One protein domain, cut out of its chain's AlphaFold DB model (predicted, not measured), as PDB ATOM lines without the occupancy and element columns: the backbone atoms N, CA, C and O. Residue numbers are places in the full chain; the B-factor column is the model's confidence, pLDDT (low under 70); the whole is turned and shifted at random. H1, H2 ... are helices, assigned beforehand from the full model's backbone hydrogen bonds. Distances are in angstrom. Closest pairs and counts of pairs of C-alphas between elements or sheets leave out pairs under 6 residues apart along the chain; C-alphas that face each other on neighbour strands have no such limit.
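What this domain is: This is residues 86 to 135 of the 159 residues of an uncharacterized protein of Tsukamurella paurometabola (strain ATCC 8368 / DSM 20162 / CCUG 35730 / CIP 100753 / JCM 10117 / KCTC 9821 / NBRC 16120 / NCIMB 702349 / NCTC 13040) (UniProt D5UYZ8). One long helix, H1, and a shorter one, H3, lie side by side and run the same way, while the short helix H2 folds back from the end of H1. Seen along H1, the three make a loose triangle, in which H1 and H3 are the pair with the most contacts and H2 touches H1 alone. The printed part has 50 residues with three named helices, in the order H1, H2, H3, and no named strand; the class is all helix. The whole is compact, with a radius of gyration of the C-alphas of 10.3 A, and elongated, spanning 31 by 19 by 15 A.

Where its parts are: H1, residues 86 to 105, is the longest helix with 20 residues and runs 28.2 A from C-alpha 86 at (-3.835, -30.499, 39.558) to C-alpha 105 at (-21.926, -48.182, 27.082). A tight link of 2 residues leads to H2, residues 108 to 114, which measures 10.0 A from first to last C-alpha. A short link of 6 residues leads on to H3, residues 121 to 133, 18.3 A long, which ends with C-alpha 133 at (-15.087, -45.760, 20.206).

How they stand to each other: H1 and H2 form a helical hairpin: they touch, and run opposite ways at a shallow tilt of 22 degrees. Their closest C-alphas are those of Val 102 and Asp 108, 6.7 A apart, and H1 touches H2 with residues 99 to 102 alone. H1 and H3 touch with 16 pairs of C-alphas within 8 A, and run the same way at a shallow tilt of 26 degrees. The closest C-alphas of these two are those of Leu 98 and Ile 128, 5.0 A apart. H2 and H3 are near each other, with 6 pairs of C-alphas within 10 A and the closest 8.4 A apart. In H3 every O i to N i+4 pair is within hydrogen-bond range; in H1 it is 14 of 16 and in H2 2 of 3.

The domain as a whole: The two C-alphas farthest apart are those of Ser 86 and Ala 135, the first and last printed residues, at 31.8 A. The printed part has no cut, and neither of its two links between helices is long. The mean pLDDT of the printed part is 82.2. Confidence is low, under 70, at residues 111 to 117, of which 111 to 114 belong to H2, and at residue 135; the mean pLDDT is 88 in H1, 68 in H2 and 87 in H3.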
ATOM      1  N   SER A  86      -3.930 -30.200  40.987       81.62
ATOM      2  CA  SER A  86      -3.835 -30.499  39.558       81.62
ATOM      3  C   SER A  86      -3.261 -31.887  39.243       81.62
ATOM      4  O   SER A  86      -3.671 -32.517  38.258       81.62
ATOM      5  N   LEU A  87      -2.341 -32.389  40.070       82.25
ATOM      6  CA  LEU A  87      -1.722 -33.697  39.894       82.25
ATOM      7  C   LEU A  87      -2.710 -34.803  40.272       82.25
ATOM      8  O   LEU A  87      -2.944 -35.716  39.475       82.25
ATOM      9  N   ALA A  88      -3.343 -34.682  41.442       84.56
ATOM     10  CA  ALA A  88      -4.384 -35.614  41.875       84.56
ATOM     11  C   ALA A  88      -5.579 -35.596  40.909       84.56
ATOM     12  O   ALA A  88      -6.076 -36.652  40.500       84.56
ATOM     13  N   ALA A  89      -5.979 -34.400  40.459       89.25
ATOM     14  CA  ALA A  89      -7.084 -34.216  39.528       89.25
ATOM     15  C   ALA A  89      -6.897 -34.995  38.226       89.25
ATOM     16  O   ALA A  89      -7.848 -35.583  37.722       89.25
ATOM     17  N   SER A  90      -5.675 -35.036  37.695       88.38
ATOM     18  CA  SER A  90      -5.390 -35.652  36.396       88.38
ATOM     19  C   SER A  90      -5.660 -37.157  36.370       88.38
ATOM     20  O   SER A  90      -6.149 -37.676  35.362       88.38
ATOM     21  N   ARG A  91      -5.339 -37.866  37.458       88.12
ATOM     22  CA  ARG A  91      -5.591 -39.309  37.578       88.12
ATOM     23  C   ARG A  91      -7.063 -39.585  37.857       88.12
ATOM     24  O   ARG A  91      -7.661 -40.429  37.192       88.12
ATOM     25  N   ILE A  92      -7.635 -38.854  38.810       91.19
ATOM     26  CA  ILE A  92      -9.031 -39.016  39.216       91.19
ATOM     27  C   ILE A  92      -9.972 -38.699  38.043       91.19
ATOM     28  O   ILE A  92     -10.888 -39.474  37.787       91.19
ATOM     29  N   ASP A  93      -9.726 -37.631  37.272       91.88
ATOM     30  CA  ASP A  93     -10.580 -37.266  36.131       91.88
ATOM     31  C   ASP A  93     -10.659 -38.393  35.099       91.88
ATOM     32  O   ASP A  93     -11.744 -38.764  34.657       91.88
ATOM     33  N   ARG A  94      -9.513 -38.990  34.758       90.75
ATOM     34  CA  ARG A  94      -9.445 -40.118  33.822       90.75
ATOM     35  C   ARG A  94     -10.194 -41.333  34.342       90.75
ATOM     36  O   ARG A  94     -10.948 -41.952  33.599       90.75
ATOM     37  N   GLN A  95     -10.042 -41.652  35.624       90.69
ATOM     38  CA  GLN A  95     -10.805 -42.737  36.234       90.69
ATOM     39  C   GLN A  95     -12.312 -42.467  36.151       90.69
ATOM     40  O   GLN A  95     -13.054 -43.334  35.695       90.69
ATOM     41  N   LEU A  96     -12.765 -41.259  36.505       92.88
ATOM     42  CA  LEU A  96     -14.175 -40.868  36.393       92.88
ATOM     43  C   LEU A  96     -14.679 -40.987  34.950       92.88
ATOM     44  O   LEU A  96     -15.738 -41.566  34.717       92.88
ATOM     45  N   ARG A  97     -13.909 -40.496  33.973       92.31
ATOM     46  CA  ARG A  97     -14.228 -40.605  32.541       92.31
ATOM     47  C   ARG A  97     -14.375 -42.047  32.084       92.31
ATOM     48  O   ARG A  97     -15.363 -42.368  31.426       92.31
ATOM     49  N   LEU A  98     -13.429 -42.906  32.454       90.19
ATOM     50  CA  LEU A  98     -13.469 -44.321  32.111       90.19
ATOM     51  C   LEU A  98     -14.721 -44.985  32.688       90.19
ATOM     52  O   LEU A  98     -15.437 -45.671  31.962       90.19
ATOM     53  N   TRP A  99     -15.028 -44.747  33.966       89.88
ATOM     54  CA  TRP A  99     -16.205 -45.325  34.615       89.88
ATOM     55  C   TRP A  99     -17.520 -44.845  34.003       89.88
ATOM     56  O   TRP A  99     -18.406 -45.668  33.769       89.88
ATOM     57  N   ILE A 100     -17.629 -43.552  33.684       90.12
ATOM     58  CA  ILE A 100     -18.777 -42.994  32.955       90.12
ATOM     59  C   ILE A 100     -18.927 -43.702  31.604       90.12
ATOM     60  O   ILE A 100     -19.993 -44.239  31.306       90.12
ATOM     61  N   ALA A 101     -17.854 -43.781  30.810       88.69
ATOM     62  CA  ALA A 101     -17.894 -44.389  29.483       88.69
ATOM     63  C   ALA A 101     -18.267 -45.878  29.535       88.69
ATOM     64  O   ALA A 101     -19.107 -46.334  28.755       88.69
ATOM     65  N   VAL A 102     -17.682 -46.623  30.477       87.62
ATOM     66  CA  VAL A 102     -17.972 -48.041  30.707       87.62
ATOM     67  C   VAL A 102     -19.428 -48.247  31.114       87.62
ATOM     68  O   VAL A 102     -20.101 -49.099  30.529       87.62
ATOM     69  N   ARG A 103     -19.939 -47.459  32.070       87.56
ATOM     70  CA  ARG A 103     -21.331 -47.533  32.535       87.56
ATOM     71  C   ARG A 103     -22.302 -47.229  31.399       87.56
ATOM     72  O   ARG A 103     -23.196 -48.031  31.128       87.56
ATOM     73  N   ASP A 104     -22.119 -46.103  30.719       84.88
ATOM     74  CA  ASP A 104     -23.071 -45.610  29.720       84.88
ATOM     75  C   ASP A 104     -23.124 -46.531  28.493       84.88
ATOM     76  O   ASP A 104     -24.184 -46.727  27.894       84.88
ATOM     77  N   ARG A 105     -22.008 -47.200  28.174       83.00
ATOM     78  CA  ARG A 105     -21.926 -48.182  27.082       83.00
ATOM     79  C   ARG A 105     -22.152 -49.633  27.512       83.00
ATOM     80  O   ARG A 105     -22.204 -50.516  26.662       83.00
ATOM     81  N   GLY A 106     -22.348 -49.906  28.802       79.75
ATOM     82  CA  GLY A 106     -22.571 -51.265  29.310       79.75
ATOM     83  C   GLY A 106     -21.375 -52.203  29.107       79.75
ATOM     84  O   GLY A 106     -21.556 -53.382  28.804       79.75
ATOM     85  N   LEU A 107     -20.153 -51.686  29.239       83.00
ATOM     86  CA  LEU A 107     -18.907 -52.429  29.034       83.00
ATOM     87  C   LEU A 107     -18.430 -53.103  30.335       83.00
ATOM     88  O   LEU A 107     -17.271 -52.975  30.721       83.00
ATOM     89  N   ASP A 108     -19.304 -53.852  31.015       76.56
ATOM     90  CA  ASP A 108     -19.041 -54.426  32.354       76.56
ATOM     91  C   ASP A 108     -17.783 -55.321  32.411       76.56
ATOM     92  O   ASP A 108     -17.135 -55.467  33.447       76.56
ATOM     93  N   HIS A 109     -17.377 -55.901  31.280       71.12
ATOM     94  CA  HIS A 109     -16.142 -56.678  31.171       71.12
ATOM     95  C   HIS A 109     -14.871 -55.811  31.272       71.12
ATOM     96  O   HIS A 109     -13.849 -56.285  31.774       71.12
ATOM     97  N   LEU A 110     -14.924 -54.543  30.844       71.38
ATOM     98  CA  LEU A 110     -13.835 -53.578  31.027       71.38
ATOM     99  C   LEU A 110     -13.744 -53.108  32.481       71.38
ATOM    100  O   LEU A 110     -12.633 -52.993  32.995       71.38
ATOM    101  N   ALA A 111     -14.879 -52.940  33.173       69.25
ATOM    102  CA  ALA A 111     -14.915 -52.602  34.602       69.25
ATOM    103  C   ALA A 111     -14.105 -53.592  35.458       69.25
ATOM    104  O   ALA A 111     -13.313 -53.191  36.310       69.25
ATOM    105  N   VAL A 112     -14.253 -54.896  35.196       61.75
ATOM    106  CA  VAL A 112     -13.529 -55.955  35.925       61.75
ATOM    107  C   VAL A 112     -12.016 -55.890  35.689       61.75
ATOM    108  O   VAL A 112     -11.243 -56.215  36.591       61.75
ATOM    109  N   ARG A 113     -11.584 -55.486  34.489       64.19
ATOM    110  CA  ARG A 113     -10.163 -55.344  34.143       64.19
ATOM    111  C   ARG A 113      -9.568 -54.077  34.760       64.19
ATOM    112  O   ARG A 113      -8.508 -54.159  35.373       64.19
ATOM    113  N   ALA A 114     -10.270 -52.950  34.660       63.94
ATOM    114  CA  ALA A 114      -9.832 -51.672  35.216       63.94
ATOM    115  C   ALA A 114      -9.789 -51.674  36.755       63.94
ATOM    116  O   ALA A 114      -8.904 -51.066  37.341       63.94
ATOM    117  N   GLY A 115     -10.692 -52.404  37.419       65.25
ATOM    118  CA  GLY A 115     -10.733 -52.483  38.883       65.25
ATOM    119  C   GLY A 115      -9.644 -53.350  39.534       65.25
ATOM    120  O   GLY A 115      -9.519 -53.333  40.754       65.25
ATOM    121  N   LYS A 116      -8.879 -54.132  38.759       60.28
ATOM    122  CA  LYS A 116      -7.846 -55.050  39.283       60.28
ATOM    123  C   LYS A 116      -6.410 -54.615  38.998       60.28
ATOM    124  O   LYS A 116      -5.495 -55.199  39.569       60.28
ATOM    125  N   ALA A 117      -6.210 -53.653  38.103       64.44
ATOM    126  CA  ALA A 117      -4.891 -53.222  37.662       64.44
ATOM    127  C   ALA A 117      -4.595 -51.805  38.163       64.44
ATOM    128  O   ALA A 117      -5.439 -50.914  38.062       64.44
ATOM    129  N   GLU A 118      -3.381 -51.577  38.663       76.62
ATOM    130  CA  GLU A 118      -2.860 -50.224  38.861       76.62
ATOM    131  C   GLU A 118      -2.506 -49.621  37.497       76.62
ATOM    132  O   GLU A 118      -1.361 -49.657  37.062       76.62
ATOM    133  N   LEU A 119      -3.516 -49.105  36.796       82.44
ATOM    134  CA  LEU A 119      -3.340 -48.523  35.467       82.44
ATOM    135  C   LEU A 119      -2.531 -47.221  35.536       82.44
ATOM    136  O   LEU A 119      -2.742 -46.379  36.422       82.44
ATOM    137  N   THR A 120      -1.629 -47.038  34.581       87.31
ATOM    138  CA  THR A 120      -0.940 -45.774  34.298       87.31
ATOM    139  C   THR A 120      -1.898 -44.751  33.675       87.31
ATOM    140  O   THR A 120      -3.042 -45.064  33.351       87.31
ATOM    141  N   LEU A 121      -1.470 -43.487  33.554       85.69
ATOM    142  CA  LEU A 121      -2.307 -42.447  32.938       85.69
ATOM    143  C   LEU A 121      -2.541 -42.708  31.447       85.69
ATOM    144  O   LEU A 121      -3.666 -42.535  30.989       85.69
ATOM    145  N   ASP A 122      -1.513 -43.174  30.737       87.62
ATOM    146  CA  ASP A 122      -1.601 -43.477  29.307       87.62
ATOM    147  C   ASP A 122      -2.544 -44.665  29.063       87.62
ATOM    148  O   ASP A 122      -3.438 -44.586  28.230       87.62
ATOM    149  N   GLU A 123      -2.456 -45.723  29.879       87.44
ATOM    150  CA  GLU A 123      -3.386 -46.860  29.793       87.44
ATOM    151  C   GLU A 123      -4.836 -46.465  30.110       87.44
ATOM    152  O   GLU A 123      -5.774 -47.048  29.563       87.44
ATOM    153  N   LEU A 124      -5.049 -45.494  31.006       87.75
ATOM    154  CA  LEU A 124      -6.385 -44.954  31.252       87.75
ATOM    155  C   LEU A 124      -6.905 -44.208  30.023       87.75
ATOM    156  O   LEU A 124      -8.066 -44.398  29.671       87.75
ATOM    157  N   ASP A 125      -6.070 -43.392  29.378       88.12
ATOM    158  CA  ASP A 125      -6.446 -42.661  28.165       88.12
ATOM    159  C   ASP A 125      -6.775 -43.634  27.014       88.12
ATOM    160  O   ASP A 125      -7.843 -43.510  26.408       88.12
ATOM    161  N   ASP A 126      -5.968 -44.681  26.810       88.56
ATOM    162  CA  ASP A 126      -6.225 -45.737  25.820       88.56
ATOM    163  C   ASP A 126      -7.555 -46.467  26.080       88.56
ATOM    164  O   ASP A 126      -8.333 -46.747  25.162       88.56
ATOM    165  N   LEU A 127      -7.853 -46.787  27.344       86.19
ATOM    166  CA  LEU A 127      -9.105 -47.450  27.712       86.19
ATOM    167  C   LEU A 127     -10.318 -46.531  27.573       86.19
ATOM    168  O   LEU A 127     -11.400 -47.016  27.232       86.19
ATOM    169  N   ILE A 128     -10.162 -45.232  27.835       87.75
ATOM    170  CA  ILE A 128     -11.211 -44.237  27.597       87.75
ATOM    171  C   ILE A 128     -11.500 -44.164  26.101       87.75
ATOM    172  O   ILE A 128     -12.661 -44.271  25.722       87.75
ATOM    173  N   GLU A 129     -10.476 -44.054  25.254       87.94
ATOM    174  CA  GLU A 129     -10.646 -44.013  23.798       87.94
ATOM    175  C   GLU A 129     -11.294 -45.305  23.272       87.94
ATOM    176  O   GLU A 129     -12.235 -45.271  22.472       87.94
ATOM    177  N   LEU A 130     -10.865 -46.463  23.780       85.75
ATOM    178  CA  LEU A 130     -11.469 -47.751  23.446       85.75
ATOM    179  C   LEU A 130     -12.941 -47.827  23.876       85.75
ATOM    180  O   LEU A 130     -13.789 -48.318  23.128       85.75
ATOM    181  N   ALA A 131     -13.262 -47.353  25.079       85.56
ATOM    182  CA  ALA A 131     -14.637 -47.311  25.549       85.56
ATOM    183  C   ALA A 131     -15.462 -46.349  24.686       85.56
ATOM    184  O   ALA A 131     -16.527 -46.726  24.213       85.56
ATOM    185  N   GLU A 132     -14.963 -45.141  24.427       84.00
ATOM    186  CA  GLU A 132     -15.653 -44.102  23.666       84.00
ATOM    187  C   GLU A 132     -15.897 -44.495  22.195       84.00
ATOM    188  O   GLU A 132     -16.962 -44.181  21.651       84.00
ATOM    189  N   SER A 133     -14.972 -45.237  21.579       83.44
ATOM    190  CA  SER A 133     -15.087 -45.760  20.206       83.44
ATOM    191  C   SER A 133     -16.001 -46.983  20.070       83.44
ATOM    192  O   SER A 133     -16.452 -47.299  18.966       83.44
ATOM    193  N   SER A 134     -16.327 -47.663  21.174       75.56
ATOM    194  CA  SER A 134     -17.298 -48.754  21.167       75.56
ATOM    195  C   SER A 134     -18.697 -48.221  20.845       75.56
ATOM    196  O   SER A 134     -19.158 -47.239  21.442       75.56
ATOM    197  N   ALA A 135     -19.380 -48.865  19.893       63.03
ATOM    198  CA  ALA A 135     -20.749 -48.515  19.535       63.03
ATOM    199  C   ALA A 135     -21.643 -48.572  20.789       63.03
ATOM    200  O   ALA A 135     -21.531 -49.526  21.567       63.03
TER     201      ALA A 135